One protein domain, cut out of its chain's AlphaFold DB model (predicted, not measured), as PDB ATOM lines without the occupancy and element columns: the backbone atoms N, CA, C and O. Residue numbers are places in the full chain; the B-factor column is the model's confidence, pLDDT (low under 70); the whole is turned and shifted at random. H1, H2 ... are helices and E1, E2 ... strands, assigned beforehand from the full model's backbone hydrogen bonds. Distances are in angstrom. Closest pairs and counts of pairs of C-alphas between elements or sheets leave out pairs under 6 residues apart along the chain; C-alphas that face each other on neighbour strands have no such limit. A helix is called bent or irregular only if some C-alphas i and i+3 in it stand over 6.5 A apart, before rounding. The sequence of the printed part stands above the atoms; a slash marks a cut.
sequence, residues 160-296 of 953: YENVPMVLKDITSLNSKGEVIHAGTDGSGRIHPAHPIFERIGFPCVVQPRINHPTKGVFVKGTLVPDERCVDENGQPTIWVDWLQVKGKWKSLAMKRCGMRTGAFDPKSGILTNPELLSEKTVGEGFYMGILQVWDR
ATOM      1  N   TYR A 160     201.455 133.930 235.129       88.94
ATOM      2  CA  TYR A 160     200.214 134.501 234.623       88.94
ATOM      3  C   TYR A 160     200.404 135.028 233.196       88.94
ATOM      4  O   TYR A 160     201.488 135.477 232.812       88.94
ATOM      5  N   GLU A 161     199.332 134.967 232.411       90.25
ATOM      6  CA  GLU A 161     199.270 135.396 231.013       90.25
ATOM      7  C   GLU A 161     198.215 136.484 230.867       90.25
ATOM      8  O   GLU A 161     197.187 136.438 231.538       90.25
ATOM      9  N   ASN A 162     198.465 137.432 229.967       88.50
ATOM     10  CA  ASN A 162     197.538 138.497 229.597       88.50
ATOM     11  C   ASN A 162     197.002 139.302 230.791       88.50
ATOM     12  O   ASN A 162     195.837 139.688 230.812       88.50
ATOM     13  N   VAL A 163     197.852 139.532 231.795       82.06
ATOM     14  CA  VAL A 163     197.460 140.230 233.024       82.06
ATOM     15  C   VAL A 163     197.150 141.694 232.696       82.06
ATOM     16  O   VAL A 163     198.071 142.397 232.266       82.06
ATOM     17  N   PRO A 164     195.905 142.169 232.876       84.06
ATOM     18  CA  PRO A 164     195.570 143.568 232.651       84.06
ATOM     19  C   PRO A 164     196.271 144.449 233.689       84.06
ATOM     20  O   PRO A 164     196.313 144.133 234.876       84.06
ATOM     21  N   MET A 165     196.858 145.548 233.227       92.88
ATOM     22  CA  MET A 165     197.560 146.518 234.061       92.88
ATOM     23  C   MET A 165     197.546 147.905 233.417       92.88
ATOM     24  O   MET A 165     197.419 148.052 232.202       92.88
ATOM     25  N   VAL A 166     197.743 148.934 234.228       94.31
ATOM     26  CA  VAL A 166     197.821 150.330 233.806       94.31
ATOM     27  C   VAL A 166     199.226 150.845 234.093       94.31
ATOM     28  O   VAL A 166     199.690 150.797 235.229       94.31
ATOM     29  N   LEU A 167     199.919 151.328 233.063       93.75
ATOM     30  CA  LEU A 167     201.177 152.061 233.222       93.75
ATOM     31  C   LEU A 167     200.849 153.530 233.527       93.75
ATOM     32  O   LEU A 167     200.217 154.172 232.683       93.75
ATOM     33  N   LYS A 168     201.254 154.047 234.690       94.19
ATOM     34  CA  LYS A 168     200.996 155.435 235.130       94.19
ATOM     35  C   LYS A 168     201.968 155.866 236.229       94.19
ATOM     36  O   LYS A 168     202.652 155.015 236.777       94.19
ATOM     37  N   ASP A 169     202.031 157.153 236.566       94.06
ATOM     38  CA  ASP A 169     202.724 157.603 237.784       94.06
ATOM     39  C   ASP A 169     201.905 157.228 239.031       94.06
ATOM     40  O   ASP A 169     200.681 157.409 239.063       94.06
ATOM     41  N   ILE A 170     202.573 156.724 240.069       94.94
ATOM     42  CA  ILE A 170     201.935 156.459 241.362       94.94
ATOM     43  C   ILE A 170     201.900 157.742 242.198       94.94
ATOM     44  O   ILE A 170     202.898 158.448 242.365       94.94
ATOM     45  N   THR A 171     200.727 158.044 242.754       95.00
ATOM     46  CA  THR A 171     200.480 159.269 243.520       95.00
ATOM     47  C   THR A 171     200.075 158.987 244.962       95.00
ATOM     48  O   THR A 171     199.501 157.944 245.297       95.00
ATOM     49  N   SER A 172     200.361 159.967 245.810       95.44
ATOM     50  CA  SER A 172     199.977 160.019 247.217       95.44
ATOM     51  C   SER A 172     199.338 161.377 247.529       95.44
ATOM     52  O   SER A 172     199.166 162.218 246.642       95.44
ATOM     53  N   LEU A 173     198.969 161.588 248.787       95.31
ATOM     54  CA  LEU A 173     198.447 162.847 249.306       95.31
ATOM     55  C   LEU A 173     199.391 163.378 250.380       95.31
ATOM     56  O   LEU A 173     199.922 162.607 251.178       95.31
ATOM     57  N   ASN A 174     199.579 164.694 250.438       94.25
ATOM     58  CA  ASN A 174     200.248 165.325 251.574       94.25
ATOM     59  C   ASN A 174     199.248 165.683 252.694       94.25
ATOM     60  O   ASN A 174     198.037 165.501 252.560       94.25
ATOM     61  N   SER A 175     199.740 166.245 253.802       92.56
ATOM     62  CA  SER A 175     198.905 166.632 254.954       92.56
ATOM     63  C   SER A 175     197.886 167.744 254.669       92.56
ATOM     64  O   SER A 175     196.993 167.972 255.483       92.56
ATOM     65  N   LYS A 176     198.002 168.436 253.530       93.62
ATOM     66  CA  LYS A 176     197.037 169.437 253.053       93.62
ATOM     67  C   LYS A 176     195.997 168.848 252.094       93.62
ATOM     68  O   LYS A 176     195.103 169.572 251.670       93.62
ATOM     69  N   GLY A 177     196.102 167.561 251.757       91.69
ATOM     70  CA  GLY A 177     195.247 166.897 250.771       91.69
ATOM     71  C   GLY A 177     195.638 167.174 249.317       91.69
ATOM     72  O   GLY A 177     194.870 166.851 248.416       91.69
ATOM     73  N   GLU A 178     196.811 167.762 249.066       95.75
ATOM     74  CA  GLU A 178     197.315 167.985 247.708       95.75
ATOM     75  C   GLU A 178     197.887 166.674 247.150       95.75
ATOM     76  O   GLU A 178     198.551 165.920 247.870       95.75
ATOM     77  N   VAL A 179     197.644 166.410 245.863       96.50
ATOM     78  CA  VAL A 179     198.186 165.236 245.166       96.50
ATOM     79  C   VAL A 179     199.676 165.439 244.924       96.50
ATOM     80  O   VAL A 179     200.090 166.450 244.357       96.50
ATOM     81  N   ILE A 180     200.475 164.460 245.329       96.31
ATOM     82  CA  ILE A 180     201.929 164.466 245.175       96.31
ATOM     83  C   ILE A 180     202.407 163.192 244.481       96.31
ATOM     84  O   ILE A 180     201.737 162.156 244.511       96.31
ATOM     85  N   HIS A 181     203.594 163.247 243.885       94.62
ATOM     86  CA  HIS A 181     204.278 162.048 243.412       94.62
ATOM     87  C   HIS A 181     204.647 161.156 244.609       94.62
ATOM     88  O   HIS A 181     205.251 161.636 245.571       94.62
ATOM     89  N   ALA A 182     204.326 159.859 244.559       92.69
ATOM     90  CA  ALA A 182     204.584 158.952 245.682       92.69
ATOM     91  C   ALA A 182     206.086 158.715 245.933       92.69
ATOM     92  O   ALA A 182     206.455 158.313 247.028       92.69
ATOM     93  N   GLY A 183     206.951 159.003 244.957       87.44
ATOM     94  CA  GLY A 183     208.414 158.861 245.069       87.44
ATOM     95  C   GLY A 183     208.941 157.476 244.680       87.44
ATOM     96  O   GLY A 183     210.118 157.191 244.858       87.44
ATOM     97  N   THR A 184     208.075 156.614 244.152       82.75
ATOM     98  CA  THR A 184     208.378 155.223 243.799       82.75
ATOM     99  C   THR A 184     209.285 155.121 242.560       82.75
ATOM    100  O   THR A 184     208.973 155.736 241.548       82.75
ATOM    101  N   ASP A 185     210.362 154.316 242.589       74.44
ATOM    102  CA  ASP A 185     211.201 153.928 241.408       74.44
ATOM    103  C   ASP A 185     211.216 152.387 241.202       74.44
ATOM    104  O   ASP A 185     211.690 151.831 240.199       74.44
ATOM    105  N   GLY A 186     210.645 151.663 242.161       82.50
ATOM    106  CA  GLY A 186     210.637 150.213 242.240       82.50
ATOM    107  C   GLY A 186     209.299 149.604 242.641       82.50
ATOM    108  O   GLY A 186     209.117 148.411 242.388       82.50
ATOM    109  N   SER A 187     208.339 150.366 243.173       91.62
ATOM    110  CA  SER A 187     207.037 149.832 243.593       91.62
ATOM    111  C   SER A 187     205.866 150.319 242.738       91.62
ATOM    112  O   SER A 187     205.731 151.493 242.418       91.62
ATOM    113  N   GLY A 188     205.005 149.375 242.369       95.69
ATOM    114  CA  GLY A 188     203.689 149.614 241.792       95.69
ATOM    115  C   GLY A 188     202.612 149.271 242.813       95.69
ATOM    116  O   GLY A 188     202.893 149.082 244.003       95.69
ATOM    117  N   ARG A 189     201.370 149.166 242.357       96.06
ATOM    118  CA  ARG A 189     200.211 148.881 243.201       96.06
ATOM    119  C   ARG A 189     199.335 147.797 242.571       96.06
ATOM    120  O   ARG A 189     199.324 147.624 241.354       96.06
ATOM    121  N   ILE A 190     198.639 147.022 243.390       96.06
ATOM    122  CA  ILE A 190     197.736 145.956 242.948       96.06
ATOM    123  C   ILE A 190     196.495 145.957 243.828       96.06
ATOM    124  O   ILE A 190     196.597 146.082 245.044       96.06
ATOM    125  N   HIS A 191     195.320 145.798 243.235       95.75
ATOM    126  CA  HIS A 191     194.092 145.740 244.016       95.75
ATOM    127  C   HIS A 191     194.071 144.501 244.933       95.75
ATOM    128  O   HIS A 191     194.385 143.406 244.456       95.75
ATOM    129  N   PRO A 192     193.654 144.600 246.211       93.38
ATOM    130  CA  PRO A 192     193.569 143.445 247.114       93.38
ATOM    131  C   PRO A 192     192.643 142.329 246.606       93.38
ATOM    132  O   PRO A 192     192.918 141.154 246.811       93.38
ATOM    133  N   ALA A 193     191.584 142.691 245.875       92.44
ATOM    134  CA  ALA A 193     190.673 141.749 245.211       92.44
ATOM    135  C   ALA A 193     191.126 141.287 243.806       92.44
ATOM    136  O   ALA A 193     190.331 140.736 243.052       92.44
ATOM    137  N   HIS A 194     192.372 141.548 243.394       92.62
ATOM    138  CA  HIS A 194     192.848 141.099 242.085       92.62
ATOM    139  C   HIS A 194     192.966 139.556 242.041       92.62
ATOM    140  O   HIS A 194     193.553 138.984 242.965       92.62
ATOM    141  N   PRO A 195     192.568 138.865 240.946       88.94
ATOM    142  CA  PRO A 195     192.585 137.389 240.845       88.94
ATOM    143  C   PRO A 195     193.947 136.705 241.074       88.94
ATOM    144  O   PRO A 195     194.049 135.491 241.247       88.94
ATOM    145  N   ILE A 196     195.035 137.477 241.068       88.94
ATOM    146  CA  ILE A 196     196.367 136.982 241.446       88.94
ATOM    147  C   ILE A 196     196.363 136.500 242.901       88.94
ATOM    148  O   ILE A 196     196.936 135.445 243.179       88.94
ATOM    149  N   PHE A 197     195.709 137.238 243.803       88.25
ATOM    150  CA  PHE A 197     195.689 136.925 245.228       88.25
ATOM    151  C   PHE A 197     194.814 135.727 245.570       88.25
ATOM    152  O   PHE A 197     195.140 135.031 246.522       88.25
ATOM    153  N   GLU A 198     193.813 135.394 244.755       81.81
ATOM    154  CA  GLU A 198     193.065 134.136 244.899       81.81
ATOM    155  C   GLU A 198     193.992 132.917 244.769       81.81
ATOM    156  O   GLU A 198     193.888 131.962 245.533       81.81
ATOM    157  N   ARG A 199     194.960 132.965 243.842       77.12
ATOM    158  CA  ARG A 199     195.939 131.878 243.652       77.12
ATOM    159  C   ARG A 199     197.070 131.874 244.677       77.12
ATOM    160  O   ARG A 199     197.671 130.826 244.894       77.12
ATOM    161  N   ILE A 200     197.409 133.035 245.240       79.12
ATOM    162  CA  ILE A 200     198.442 133.171 246.283       79.12
ATOM    163  C   ILE A 200     197.859 132.860 247.671       79.12
ATOM    164  O   ILE A 200     198.584 132.392 248.542       79.12
ATOM    165  N   GLY A 201     196.559 133.086 247.865       78.75
ATOM    166  CA  GLY A 201     195.803 132.829 249.089       78.75
ATOM    167  C   GLY A 201     195.507 134.074 249.931       78.75
ATOM    168  O   GLY A 201     194.581 134.039 250.736       78.75
ATOM    169  N   PHE A 202     196.249 135.178 249.769       82.81
ATOM    170  CA  PHE A 202     196.041 136.400 250.559       82.81
ATOM    171  C   PHE A 202     196.638 137.663 249.895       82.81
ATOM    172  O   PHE A 202     197.692 137.554 249.256       82.81
ATOM    173  N   PRO A 203     196.041 138.864 250.080       90.06
ATOM    174  CA  PRO A 203     196.621 140.138 249.644       90.06
ATOM    175  C   PRO A 203     197.940 140.466 250.355       90.06
ATOM    176  O   PRO A 203     197.976 140.815 251.535       90.06
ATOM    177  N   CYS A 204     199.052 140.383 249.632       91.69
ATOM    178  CA  CYS A 204     200.389 140.658 250.155       91.69
ATOM    179  C   CYS A 204     201.266 141.369 249.118       91.69
ATOM    180  O   CYS A 204     200.894 141.509 247.953       91.69
ATOM    181  N   VAL A 205     202.451 141.829 249.528       93.88
ATOM    182  CA  VAL A 205     203.420 142.374 248.567       93.88
ATOM    183  C   VAL A 205     204.004 141.241 247.735       93.88
ATOM    184  O   VAL A 205     204.413 140.205 248.268       93.88
ATOM    185  N   VAL A 206     204.088 141.463 246.426       93.69
ATOM    186  CA  VAL A 206     204.657 140.509 245.467       93.69
ATOM    187  C   VAL A 206     205.812 141.139 244.698       93.69
ATOM    188  O   VAL A 206     205.789 142.328 244.390       93.69
ATOM    189  N   GLN A 207     206.825 140.343 244.346       94.44
ATOM    190  CA  GLN A 207     207.916 140.763 243.462       94.44
ATOM    191  C   GLN A 207     207.772 140.111 242.079       94.44
ATOM    192  O   GLN A 207     208.236 138.979 241.882       94.44
ATOM    193  N   PRO A 208     207.148 140.783 241.096       93.88
ATOM    194  CA  PRO A 208     206.987 140.218 239.767       93.88
ATOM    195  C   PRO A 208     208.175 140.507 238.842       93.88
ATOM    196  O   PRO A 208     208.965 141.445 239.003       93.88
ATOM    197  N   ARG A 209     208.253 139.710 237.782       93.25
ATOM    198  CA  ARG A 209     208.854 140.076 236.500       93.25
ATOM    199  C   ARG A 209     207.747 140.032 235.469       93.25
ATOM    200  O   ARG A 209     207.107 138.995 235.329       93.25
ATOM    201  N   ILE A 210     207.525 141.137 234.770       93.94
ATOM    202  CA  ILE A 210     206.506 141.213 233.720       93.94
ATOM    203  C   ILE A 210     207.216 141.484 232.404       93.94
ATOM    204  O   ILE A 210     208.072 142.365 232.331       93.94
ATOM    205  N   ASN A 211     206.904 140.718 231.367       92.56
ATOM    206  CA  ASN A 211     207.552 140.853 230.075       92.56
ATOM    207  C   ASN A 211     206.548 140.731 228.928       92.56
ATOM    208  O   ASN A 211     205.793 139.763 228.856       92.56
ATOM    209  N   HIS A 212     206.609 141.676 227.993       91.62
ATOM    210  CA  HIS A 212     206.002 141.561 226.677       91.62
ATOM    211  C   HIS A 212     207.113 141.302 225.646       91.62
ATOM    212  O   HIS A 212     207.752 142.243 225.164       91.62
ATOM    213  N   PRO A 213     207.334 140.037 225.257       83.00
ATOM    214  CA  PRO A 213     208.511 139.618 224.490       83.00
ATOM    215  C   PRO A 213     208.600 140.247 223.097       83.00
ATOM    216  O   PRO A 213     209.686 140.573 222.621       83.00
ATOM    217  N   THR A 214     207.460 140.424 222.429       82.44
ATOM    218  CA  THR A 214     207.406 140.938 221.055       82.44
ATOM    219  C   THR A 214     207.457 142.464 220.994       82.44
ATOM    220  O   THR A 214     208.186 143.001 220.160       82.44
ATOM    221  N   LYS A 215     206.769 143.170 221.906       85.44
ATOM    222  CA  LYS A 215     206.833 144.642 222.022       85.44
ATOM    223  C   LYS A 215     208.112 145.139 222.717       85.44
ATOM    224  O   LYS A 215     208.478 146.307 222.558       85.44
ATOM    225  N   GLY A 216     208.815 144.258 223.433       86.06
ATOM    226  CA  GLY A 216     210.069 144.568 224.120       86.06
ATOM    227  C   GLY A 216     209.879 145.384 225.397       86.06
ATOM    228  O   GLY A 216     210.690 146.265 225.680       86.06
ATOM    229  N   VAL A 217     208.786 145.137 226.125       89.75
ATOM    230  CA  VAL A 217     208.464 145.828 227.384       89.75
ATOM    231  C   VAL A 217     208.814 144.918 228.545       89.75
ATOM    232  O   VAL A 217     208.329 143.794 228.590       89.75
ATOM    233  N   PHE A 218     209.602 145.407 229.495       93.19
ATOM    234  CA  PHE A 218     209.950 144.657 230.693       93.19
ATOM    235  C   PHE A 218     209.754 145.512 231.938       93.19
ATOM    236  O   PHE A 218     210.220 146.650 231.989       93.19
ATOM    237  N   VAL A 219     209.089 144.941 232.937       93.31
ATOM    238  CA  VAL A 219     208.799 145.574 234.225       93.31
ATOM    239  C   VAL A 219     209.491 144.783 235.329       93.31
ATOM    240  O   VAL A 219     209.395 143.549 235.394       93.31
ATOM    241  N   LYS A 220     210.191 145.510 236.203       92.00
ATOM    242  CA  LYS A 220     210.847 144.991 237.405       92.00
ATOM    243  C   LYS A 220     210.428 145.845 238.596       92.00
ATOM    244  O   LYS A 220     210.546 147.063 238.522       92.00
ATOM    245  N   GLY A 221     210.063 145.195 239.696       93.25
ATOM    246  CA  GLY A 221     209.827 145.876 240.961       93.25
ATOM    247  C   GLY A 221     209.032 145.035 241.946       93.25
ATOM    248  O   GLY A 221     209.068 143.803 241.866       93.25
ATOM    249  N   THR A 222     208.301 145.714 242.824       95.75
ATOM    250  CA  THR A 222     207.275 145.168 243.719       95.75
ATOM    251  C   THR A 222     205.884 145.659 243.318       95.75
ATOM    252  O   THR A 222     205.749 146.676 242.639       95.75
ATOM    253  N   LEU A 223     204.842 144.936 243.723       96.00
ATOM    254  CA  LEU A 223     203.459 145.413 243.698       96.00
ATOM    255  C   LEU A 223     202.893 145.310 245.109       96.00
ATOM    256  O   LEU A 223     203.000 144.253 245.739       96.00
ATOM    257  N   VAL A 224     202.310 146.407 245.582       95.19
ATOM    258  CA  VAL A 224     201.769 146.535 246.939       95.19
ATOM    259  C   VAL A 224     200.244 146.613 246.884       95.19
ATOM    260  O   VAL A 224     199.730 147.337 246.030       95.19
ATOM    261  N   PRO A 225     199.518 145.896 247.758       94.62
ATOM    262  CA  PRO A 225     198.070 146.025 247.879       94.62
ATOM    263  C   PRO A 225     197.607 147.483 248.073       94.62
ATOM    264  O   PRO A 225     198.106 148.163 248.967       94.62
ATOM    265  N   ASP A 226     196.668 147.954 247.248       94.44
ATOM    266  CA  ASP A 226     196.078 149.304 247.315       94.44
ATOM    267  C   ASP A 226     194.668 149.295 246.699       94.44
ATOM    268  O   ASP A 226     194.492 148.953 245.526       94.44
ATOM    269  N   GLU A 227     193.661 149.670 247.491       93.88
ATOM    270  CA  GLU A 227     192.236 149.671 247.112       93.88
ATOM    271  C   GLU A 227     191.920 150.627 245.951       93.88
ATOM    272  O   GLU A 227     190.903 150.482 245.278       93.88
ATOM    273  N   ARG A 228     192.783 151.613 245.676       93.25
ATOM    274  CA  ARG A 228     192.572 152.558 244.571       93.25
ATOM    275  C   ARG A 228     192.798 151.921 243.203       93.25
ATOM    276  O   ARG A 228     192.407 152.517 242.204       93.25
ATOM    277  N   CYS A 229     193.432 150.747 243.144       94.38
ATOM    278  CA  CYS A 229     193.833 150.083 241.905       94.38
ATOM    279  C   CYS A 229     192.654 149.492 241.139       94.38
ATOM    280  O   CYS A 229     192.503 148.277 241.038       94.38
ATOM    281  N   VAL A 230     191.845 150.350 240.545       92.50
ATOM    282  CA  VAL A 230     190.776 149.951 239.638       92.50
ATOM    283  C   VAL A 230     191.077 150.405 238.214       92.50
ATOM    284  O   VAL A 230     191.847 151.348 237.997       92.50
ATOM    285  N   ASP A 231     190.545 149.679 237.236       87.00
ATOM    286  CA  ASP A 231     190.558 150.098 235.839       87.00
ATOM    287  C   ASP A 231     189.483 151.167 235.567       87.00
ATOM    288  O   ASP A 231     188.762 151.612 236.462       87.00
ATOM    289  N   GLU A 232     189.368 151.585 234.307       85.25
ATOM    290  CA  GLU A 232     188.370 152.565 233.858       85.25
ATOM    291  C   GLU A 232     186.910 152.130 234.091       85.25
ATOM    292  O   GLU A 232     186.021 152.977 234.149       85.25
ATOM    293  N   ASN A 233     186.665 150.829 234.285       86.62
ATOM    294  CA  ASN A 233     185.353 150.244 234.571       86.62
ATOM    295  C   ASN A 233     185.155 149.933 236.067       86.62
ATOM    296  O   ASN A 233     184.180 149.273 236.438       86.62
ATOM    297  N   GLY A 234     186.079 150.360 236.933       88.44
ATOM    298  CA  GLY A 234     186.029 150.086 238.369       88.44
ATOM    299  C   GLY A 234     186.419 148.655 238.757       88.44
ATOM    300  O   GLY A 234     186.176 148.258 239.894       88.44
ATOM    301  N   GLN A 235     186.998 147.862 237.848       91.00
ATOM    302  CA  GLN A 235     187.407 146.483 238.131       91.00
ATOM    303  C   GLN A 235     188.815 146.423 238.744       91.00
ATOM    304  O   GLN A 235     189.682 147.203 238.345       91.00
ATOM    305  N   PRO A 236     189.087 145.482 239.671       93.62
ATOM    306  CA  PRO A 236     190.413 145.271 240.251       93.62
ATOM    307  C   PRO A 236     191.523 145.156 239.194       93.62
ATOM    308  O   PRO A 236     191.467 144.294 238.318       93.62
ATOM    309  N   THR A 237     192.568 145.982 239.296       95.19
ATOM    310  CA  THR A 237     193.687 146.000 238.338       95.19
ATOM    311  C   THR A 237     195.054 146.125 239.024       95.19
ATOM    312  O   THR A 237     195.176 146.099 240.252       95.19
ATOM    313  N   ILE A 238     196.106 146.229 238.211       96.38
ATOM    314  CA  ILE A 238     197.481 146.510 238.628       96.38
ATOM    315  C   ILE A 238     197.883 147.875 238.081       96.38
ATOM    316  O   ILE A 238     197.760 148.119 236.883       96.38
ATOM    317  N   TRP A 239     198.439 148.738 238.923       96.31
ATOM    318  CA  TRP A 239     199.125 149.949 238.484       96.31
ATOM    319  C   TRP A 239     200.633 149.732 238.534       96.31
ATOM    320  O   TRP A 239     201.197 149.340 239.555       96.31
ATOM    321  N   VAL A 240     201.299 149.986 237.417       95.25
ATOM    322  CA  VAL A 240     202.748 149.867 237.272       95.25
ATOM    323  C   VAL A 240     203.314 151.260 237.079       95.25
ATOM    324  O   VAL A 240     202.925 151.954 236.134       95.25
ATOM    325  N   ASP A 241     204.260 151.639 237.936       94.69
ATOM    326  CA  ASP A 241     204.920 152.931 237.807       94.69
ATOM    327  C   ASP A 241     205.756 152.990 236.517       94.69
ATOM    328  O   ASP A 241     206.414 152.009 236.139       94.69
ATOM    329  N   TRP A 242     205.774 154.138 235.830       93.25
ATOM    330  CA  TRP A 242     206.616 154.324 234.645       93.25
ATOM    331  C   TRP A 242     208.086 153.985 234.922       93.25
ATOM    332  O   TRP A 242     208.759 153.390 234.073       93.25
ATOM    333  N   LEU A 243     208.594 154.290 236.113       91.06
ATOM    334  CA  LEU A 243     209.971 154.021 236.502       91.06
ATOM    335  C   LEU A 243     210.264 152.523 236.671       91.06
ATOM    336  O   LEU A 243     211.407 152.111 236.453       91.06
ATOM    337  N   GLN A 244     209.262 151.662 236.893       93.06
ATOM    338  CA  GLN A 244     209.447 150.202 236.927       93.06
ATOM    339  C   GLN A 244     209.767 149.594 235.548       93.06
ATOM    340  O   GLN A 244     210.258 148.459 235.462       93.06
ATOM    341  N   VAL A 245     209.539 150.329 234.453       92.88
ATOM    342  CA  VAL A 245     209.843 149.880 233.087       92.88
ATOM    343  C   VAL A 245     211.349 149.961 232.818       92.88
ATOM    344  O   VAL A 245     211.957 151.033 232.798       92.88
ATOM    345  N   LYS A 246     211.980 148.814 232.545       90.12
ATOM    346  CA  LYS A 246     213.416 148.713 232.233       90.12
ATOM    347  C   LYS A 246     213.634 148.178 230.799       90.12
ATOM    348  O   LYS A 246     212.697 147.846 230.074       90.12
ATOM    349  N   GLY A 247     214.891 148.127 230.349       86.31
ATOM    350  CA  GLY A 247     215.243 147.691 228.987       86.31
ATOM    351  C   GLY A 247     214.922 148.733 227.906       86.31
ATOM    352  O   GLY A 247     215.064 149.933 228.142       86.31
ATOM    353  N   LYS A 248     214.498 148.286 226.716       89.56
ATOM    354  CA  LYS A 248     214.264 149.116 225.517       89.56
ATOM    355  C   LYS A 248     213.345 150.310 225.783       89.56
ATOM    356  O   LYS A 248     213.573 151.392 225.248       89.56
ATOM    357  N   TRP A 249     212.309 150.117 226.596       91.00
ATOM    358  CA  TRP A 249     211.300 151.143 226.866       91.00
ATOM    359  C   TRP A 249     211.670 152.092 228.007       91.00
ATOM    360  O   TRP A 249     210.943 153.056 228.223       91.00
ATOM    361  N   LYS A 250     212.813 151.903 228.685       89.69
ATOM    362  CA  LYS A 250     213.230 152.761 229.806       89.69
ATOM    363  C   LYS A 250     213.237 154.245 229.424       89.69
ATOM    364  O   LYS A 250     212.669 155.064 230.133       89.69
ATOM    365  N   SER A 251     213.825 154.604 228.282       88.44
ATOM    366  CA  SER A 251     213.891 156.008 227.839       88.44
ATOM    367  C   SER A 251     212.524 156.595 227.483       88.44
ATOM    368  O   SER A 251     212.317 157.791 227.657       88.44
ATOM    369  N   LEU A 252     211.597 155.776 226.977       90.38
ATOM    370  CA  LEU A 252     210.221 156.206 226.720       90.38
ATOM    371  C   LEU A 252     209.477 156.429 228.038       90.38
ATOM    372  O   LEU A 252     208.827 157.454 228.193       90.38
ATOM    373  N   ALA A 253     209.602 155.498 228.980       90.50
ATOM    374  CA  ALA A 253     208.959 155.590 230.281       90.50
ATOM    375  C   ALA A 253     209.465 156.798 231.082       90.50
ATOM    376  O   ALA A 253     208.663 157.581 231.574       90.50
ATOM    377  N   MET A 254     210.779 157.058 231.071       89.25
ATOM    378  CA  MET A 254     211.355 158.280 231.650       89.25
ATOM    379  C   MET A 254     210.768 159.561 231.044       89.25
ATOM    380  O   MET A 254     210.628 160.544 231.754       89.25
ATOM    381  N   LYS A 255     210.433 159.581 229.746       91.06
ATOM    382  CA  LYS A 255     209.793 160.743 229.101       91.06
ATOM    383  C   LYS A 255     208.307 160.883 229.438       91.06
ATOM    384  O   LYS A 255     207.753 161.942 229.183       91.06
ATOM    385  N   ARG A 256     207.668 159.816 229.922       91.56
ATOM    386  CA  ARG A 256     206.247 159.782 230.296       91.56
ATOM    387  C   ARG A 256     206.007 160.008 231.783       91.56
ATOM    388  O   ARG A 256     204.909 160.410 232.128       91.56
ATOM    389  N   CYS A 257     207.017 159.769 232.616       91.69
ATOM    390  CA  CYS A 257     206.980 160.059 234.043       91.69
ATOM    391  C   CYS A 257     206.686 161.546 234.287       91.69
ATOM    392  O   CYS A 257     207.370 162.421 233.740       91.69
ATOM    393  N   GLY A 258     205.710 161.822 235.148       90.94
ATOM    394  CA  GLY A 258     205.211 163.159 235.447       90.94
ATOM    395  C   GLY A 258     206.290 164.125 235.943       90.94
ATOM    396  O   GLY A 258     206.283 165.306 235.593       90.94
ATOM    397  N   MET A 259     207.278 163.630 236.699       88.94
ATOM    398  CA  MET A 259     208.414 164.442 237.171       88.94
ATOM    399  C   MET A 259     209.275 164.976 236.015       88.94
ATOM    400  O   MET A 259     209.989 165.965 236.166       88.94
ATOM    401  N   ARG A 260     209.249 164.314 234.852       90.88
ATOM    402  CA  ARG A 260     210.002 164.715 233.654       90.88
ATOM    403  C   ARG A 260     209.165 165.508 232.665       90.88
ATOM    404  O   ARG A 260     209.736 166.338 231.963       90.88
ATOM    405  N   THR A 261     207.857 165.266 232.603       92.38
ATOM    406  CA  THR A 261     206.940 166.058 231.769       92.38
ATOM    407  C   THR A 261     206.644 167.432 232.372       92.38
ATOM    408  O   THR A 261     206.227 168.323 231.640       92.38
ATOM    409  N   GLY A 262     206.901 167.624 233.672       93.06
ATOM    410  CA  GLY A 262     206.545 168.843 234.401       93.06
ATOM    411  C   GLY A 262     205.115 168.814 234.947       93.06
ATOM    412  O   GLY A 262     204.567 169.865 235.278       93.06
ATOM    413  N   ALA A 263     204.507 167.625 235.037       95.62
ATOM    414  CA  ALA A 263     203.225 167.437 235.711       95.62
ATOM    415  C   ALA A 263     203.328 167.798 237.201       95.62
ATOM    416  O   ALA A 263     202.411 168.404 237.754       95.62
ATOM    417  N   PHE A 264     204.461 167.460 237.825       95.69
ATOM    418  CA  PHE A 264     204.761 167.754 239.224       95.69
ATOM    419  C   PHE A 264     205.819 168.859 239.359       95.69
ATOM    420  O   PHE A 264     206.791 168.893 238.597       95.69
ATOM    421  N   ASP A 265     205.676 169.715 240.372       93.00
ATOM    422  CA  ASP A 265     206.711 170.671 240.761       93.00
ATOM    423  C   ASP A 265     207.954 169.923 241.287       93.00
ATOM    424  O   ASP A 265     207.851 169.143 242.235       93.00
ATOM    425  N   PRO A 266     209.157 170.153 240.733       86.75
ATOM    426  CA  PRO A 266     210.340 169.361 241.062       86.75
ATOM    427  C   PRO A 266     210.878 169.580 242.483       86.75
ATOM    428  O   PRO A 266     211.716 168.798 242.929       86.75
ATOM    429  N   LYS A 267     210.459 170.643 243.186       85.69
ATOM    430  CA  LYS A 267     210.909 170.932 244.557       85.69
ATOM    431  C   LYS A 267     209.983 170.330 245.608       85.69
ATOM    432  O   LYS A 267     210.460 169.778 246.592       85.69
ATOM    433  N   SER A 268     208.678 170.485 245.418       87.25
ATOM    434  CA  SER A 268     207.639 170.064 246.360       87.25
ATOM    435  C   SER A 268     207.026 168.704 246.024       87.25
ATOM    436  O   SER A 268     206.439 168.080 246.902       87.25
ATOM    437  N   GLY A 269     207.147 168.246 244.775       91.69
ATOM    438  CA  GLY A 269     206.519 167.023 244.275       91.69
ATOM    439  C   GLY A 269     205.005 167.133 244.073       91.69
ATOM    440  O   GLY A 269     204.371 166.115 243.802       91.69
ATOM    441  N   ILE A 270     204.420 168.329 244.221       96.12
ATOM    442  CA  ILE A 270     202.978 168.580 244.085       96.12
ATOM    443  C   ILE A 270     202.570 168.551 242.613       96.12
ATOM    444  O   ILE A 270     203.267 169.106 241.766       96.12
ATOM    445  N   LEU A 271     201.434 167.920 242.313       96.62
ATOM    446  CA  LEU A 271     200.845 167.896 240.979       96.62
ATOM    447  C   LEU A 271     200.308 169.288 240.622       96.62
ATOM    448  O   LEU A 271     199.347 169.758 241.228       96.62
ATOM    449  N   THR A 272     200.914 169.936 239.631       96.38
ATOM    450  CA  THR A 272     200.531 171.281 239.171       96.38
ATOM    451  C   THR A 272     199.860 171.276 237.803       96.38
ATOM    452  O   THR A 272     199.055 172.162 237.541       96.38
ATOM    453  N   ASN A 273     200.161 170.288 236.951       95.50
ATOM    454  CA  ASN A 273     199.645 170.186 235.578       95.50
ATOM    455  C   ASN A 273     199.137 168.751 235.297       95.50
ATOM    456  O   ASN A 273     199.871 167.937 234.719       95.50
ATOM    457  N   PRO A 274     197.924 168.383 235.760       94.62
ATOM    458  CA  PRO A 274     197.389 167.020 235.661       94.62
ATOM    459  C   PRO A 274     197.294 166.467 234.233       94.62
ATOM    460  O   PRO A 274     197.466 165.271 234.018       94.62
ATOM    461  N   GLU A 275     197.061 167.328 233.244       94.56
ATOM    462  CA  GLU A 275     196.953 166.985 231.822       94.56
ATOM    463  C   GLU A 275     198.257 166.449 231.211       94.56
ATOM    464  O   GLU A 275     198.240 165.855 230.132       94.56
ATOM    465  N   LEU A 276     199.389 166.641 231.898       94.44
ATOM    466  CA  LEU A 276     200.699 166.132 231.492       94.44
ATOM    467  C   LEU A 276     201.000 164.729 232.042       94.44
ATOM    468  O   LEU A 276     202.073 164.185 231.751       94.44
ATOM    469  N   LEU A 277     200.092 164.140 232.831       92.75
ATOM    470  CA  LEU A 277     200.194 162.748 233.265       92.75
ATOM    471  C   LEU A 277     199.864 161.803 232.109       92.75
ATOM    472  O   LEU A 277     198.895 161.985 231.373       92.75
ATOM    473  N   SER A 278     200.674 160.756 231.954       91.56
ATOM    474  CA  SER A 278     200.438 159.719 230.952       91.56
ATOM    475  C   SER A 278     199.920 158.454 231.615       91.56
ATOM    476  O   SER A 278     200.585 157.893 232.483       91.56
ATOM    477  N   GLU A 279     198.794 157.945 231.118       92.44
ATOM    478  CA  GLU A 279     198.276 156.627 231.481       92.44
ATOM    479  C   GLU A 279     198.173 155.729 230.246       92.44
ATOM    480  O   GLU A 279     197.948 156.195 229.123       92.44
ATOM    481  N   LYS A 280     198.401 154.426 230.426       90.81
ATOM    482  CA  LYS A 280     198.238 153.443 229.355       90.81
ATOM    483  C   LYS A 280     197.826 152.080 229.897       90.81
ATOM    484  O   LYS A 280     198.654 151.375 230.473       90.81
ATOM    485  N   THR A 281     196.600 151.667 229.593       88.94
ATOM    486  CA  THR A 281     196.132 150.296 229.818       88.94
ATOM    487  C   THR A 281     196.829 149.329 228.863       88.94
ATOM    488  O   THR A 281     196.957 149.575 227.658       88.94
ATOM    489  N   VAL A 282     197.328 148.226 229.408       88.12
ATOM    490  CA  VAL A 282     197.974 147.133 228.685       88.12
ATOM    491  C   VAL A 282     197.557 145.797 229.302       88.12
ATOM    492  O   VAL A 282     197.124 145.743 230.443       88.12
ATOM    493  N   GLY A 283     197.685 144.695 228.569       79.88
ATOM    494  CA  GLY A 283     197.412 143.378 229.148       79.88
ATOM    495  C   GLY A 283     197.695 142.252 228.176       79.88
ATOM    496  O   GLY A 283     198.488 141.365 228.469       79.88
ATOM    497  N   GLU A 284     197.161 142.347 226.961       86.94
ATOM    498  CA  GLU A 284     197.408 141.350 225.919       86.94
ATOM    499  C   GLU A 284     198.908 141.222 225.583       86.94
ATOM    500  O   GLU A 284     199.602 142.211 225.314       86.94
ATOM    501  N   GLY A 285     199.405 139.981 225.606       86.00
ATOM    502  CA  GLY A 285     200.787 139.623 225.291       86.00
ATOM    503  C   GLY A 285     201.788 139.822 226.435       86.00
ATOM    504  O   GLY A 285     202.979 139.548 226.243       86.00
ATOM    505  N   PHE A 286     201.340 140.280 227.610       91.44
ATOM    506  CA  PHE A 286     202.171 140.363 228.811       91.44
ATOM    507  C   PHE A 286     202.160 139.048 229.590       91.44
ATOM    508  O   PHE A 286     201.112 138.479 229.890       91.44
ATOM    509  N   TYR A 287     203.353 138.595 229.962       91.94
ATOM    510  CA  TYR A 287     203.563 137.438 230.822       91.94
ATOM    511  C   TYR A 287     204.141 137.906 232.147       91.94
ATOM    512  O   TYR A 287     205.097 138.683 232.153       91.94
ATOM    513  N   MET A 288     203.607 137.408 233.255       93.06
ATOM    514  CA  MET A 288     204.088 137.727 234.593       93.06
ATOM    515  C   MET A 288     204.579 136.468 235.304       93.06
ATOM    516  O   MET A 288     203.912 135.439 235.276       93.06
ATOM    517  N   GLY A 289     205.734 136.570 235.958       91.44
ATOM    518  CA  GLY A 289     206.266 135.567 236.876       91.44
ATOM    519  C   GLY A 289     206.523 136.182 238.248       91.44
ATOM    520  O   GLY A 289     207.270 137.154 238.345       91.44
ATOM    521  N   ILE A 290     205.928 135.628 239.302       90.12
ATOM    522  CA  ILE A 290     206.121 136.065 240.688       90.12
ATOM    523  C   ILE A 290     207.320 135.328 241.276       90.12
ATOM    524  O   ILE A 290     207.322 134.100 241.367       90.12
ATOM    525  N   LEU A 291     208.350 136.083 241.659       88.06
ATOM    526  CA  LEU A 291     209.585 135.537 242.226       88.06
ATOM    527  C   LEU A 291     209.497 135.366 243.744       88.06
ATOM    528  O   LEU A 291     210.060 134.423 244.291       88.06
ATOM    529  N   GLN A 292     208.813 136.290 244.419       89.31
ATOM    530  CA  GLN A 292     208.745 136.338 245.875       89.31
ATOM    531  C   GLN A 292     207.416 136.944 246.344       89.31
ATOM    532  O   GLN A 292     206.864 137.824 245.682       89.31
ATOM    533  N   VAL A 293     206.947 136.471 247.500       90.81
ATOM    534  CA  VAL A 293     205.820 137.006 248.278       90.81
ATOM    535  C   VAL A 293     206.312 137.359 249.686       90.81
ATOM    536  O   VAL A 293     207.247 136.723 250.189       90.81
ATOM    537  N   TRP A 294     205.708 138.365 250.317       90.50
ATOM    538  CA  TRP A 294     205.943 138.706 251.727       90.50
ATOM    539  C   TRP A 294     204.656 138.525 252.531       90.50
ATOM    540  O   TRP A 294     203.910 139.466 252.771       90.50
ATOM    541  N   ASP A 295     204.404 137.284 252.931       84.56
ATOM    542  CA  ASP A 295     203.180 136.819 253.592       84.56
ATOM    543  C   ASP A 295     203.387 136.420 255.066       84.56
ATOM    544  O   ASP A 295     202.425 136.266 255.817       84.56
ATOM    545  N   ARG A 296     204.640 136.293 255.517       85.06
ATOM    546  CA  ARG A 296     204.988 135.755 256.840       85.06
ATOM    547  C   ARG A 296     206.061 136.546 257.577       85.06
ATOM    548  O   ARG A 296     206.908 137.203 256.970       85.06
TER     549      ARG A 296
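This is residues 160 to 296 of the 953 residues of an uncharacterized protein of Candidatus Pacearchaeota archaeon (UniProt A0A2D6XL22). A strongly twisted sheet of five short strands, E7, E4, E8, E1 and E9, runs through the middle, and a three-stranded sheet, E6, E5 and E10, crosses one side of it, only partly face to face, with a sharp turn from E6 into E7 at the corner. Beyond the other end of E1 lie the small hairpin of E2 and E3 and the short helix H3; the longer helix H2 runs from beside E6 toward H3, and H1 sits near E5 and E10. The printed part has 137 residues with three named helices and ten named strands, in the order E1 E2 E3 E4 H1 E5 E6 E7 E8 H2 H3 E9 E10. The sheet E7 E4 E8 E1 E9 is mixed, while E6 E5 E10 and E2 E3 are antiparallel; the class is mixed, helices and strands, with under half of the residues, 65 of 137, in named elements. The whole is compact and rounded, with a radius of gyration of the C-alphas of 14.8 A and spans of 40 by 35 by 29 A.

The largest sheet runs E7, residues 222 to 225, E4, 187 to 190, E8, 238 to 241, E1, 165 to 168, and E9, 280 to 282. From edge to edge its strands' lines turn by 97 degrees. E7 and E4 are parallel at 40 degrees, with N 188 and O 222 2.8 A apart. E4 and E8 are antiparallel at 163 degrees, with N 189 and O 239 at 2.8 A. E8 and E1 are parallel at 30 degrees, with N 166 and O 238 at 2.8 A. E1 and E9 are antiparallel at 157 degrees, with N 165 and O 282 at 2.8 A. E6, residues 217 to 220, runs on into E7 across one residue, at 73 degrees. E5, residues 205 to 212, forms a hairpin with E6, with N 212 and O 217 at 2.8 A, and is the antiparallel neighbour of E10, residues 287 to 294, with N 209 and O 289 at 2.8 A. The closest C-alphas of E5 and E7, those of Gln 207 and Thr 222, are 4.5 A apart. Residues 160 to 161 pair antiparallel with residues 287 to 288 of E10. E1 runs on at 67 degrees into E2, residues 171 to 173, which forms a hairpin with E3, residues 179 to 181, with N 172 and O 180 at 2.9 A. H2, residues 247 to 256, only grazes the sheet E6 E5 E10, with its residues 247 to 250; its closest C-alpha pair with E6 is Trp 249 and Val 217, 6.0 A. H1, residues 195 to 200, only grazes that sheet too. H3, residues 258 to 261, is close to H2 but not clearly touching, the closest C-alphas, Lys 255 and Thr 261, being 6.6 A apart. O i to N i+4 pairs are within hydrogen-bond range in 1 of 2 for H1 and 4 of 6 for H2, and H3 is too short for such a pair.

E1 begins at C-alpha 165, (197.560, 146.518, 234.061). The longest strands are E5, 22.1 A from first to last C-alpha, and E10, 21.1 A, which bends by 56 degrees at residue 291 and ends at C-alpha 294, (205.943, 138.706, 251.727). H2 measures 15.1 A from C-alpha 247, (215.243, 147.691, 228.987), and is irregular, with C-alphas 248 and 251 7.3 A apart.

The two C-alphas farthest apart, those of Lys 176 and Thr 214, are 44.1 A apart. The printed part has no cut. The links E7 to E8, 12 residues, and H3 to E9, 18 residues, are long. Mean pLDDT of the printed part is 90.9, and no printed residue is under 70.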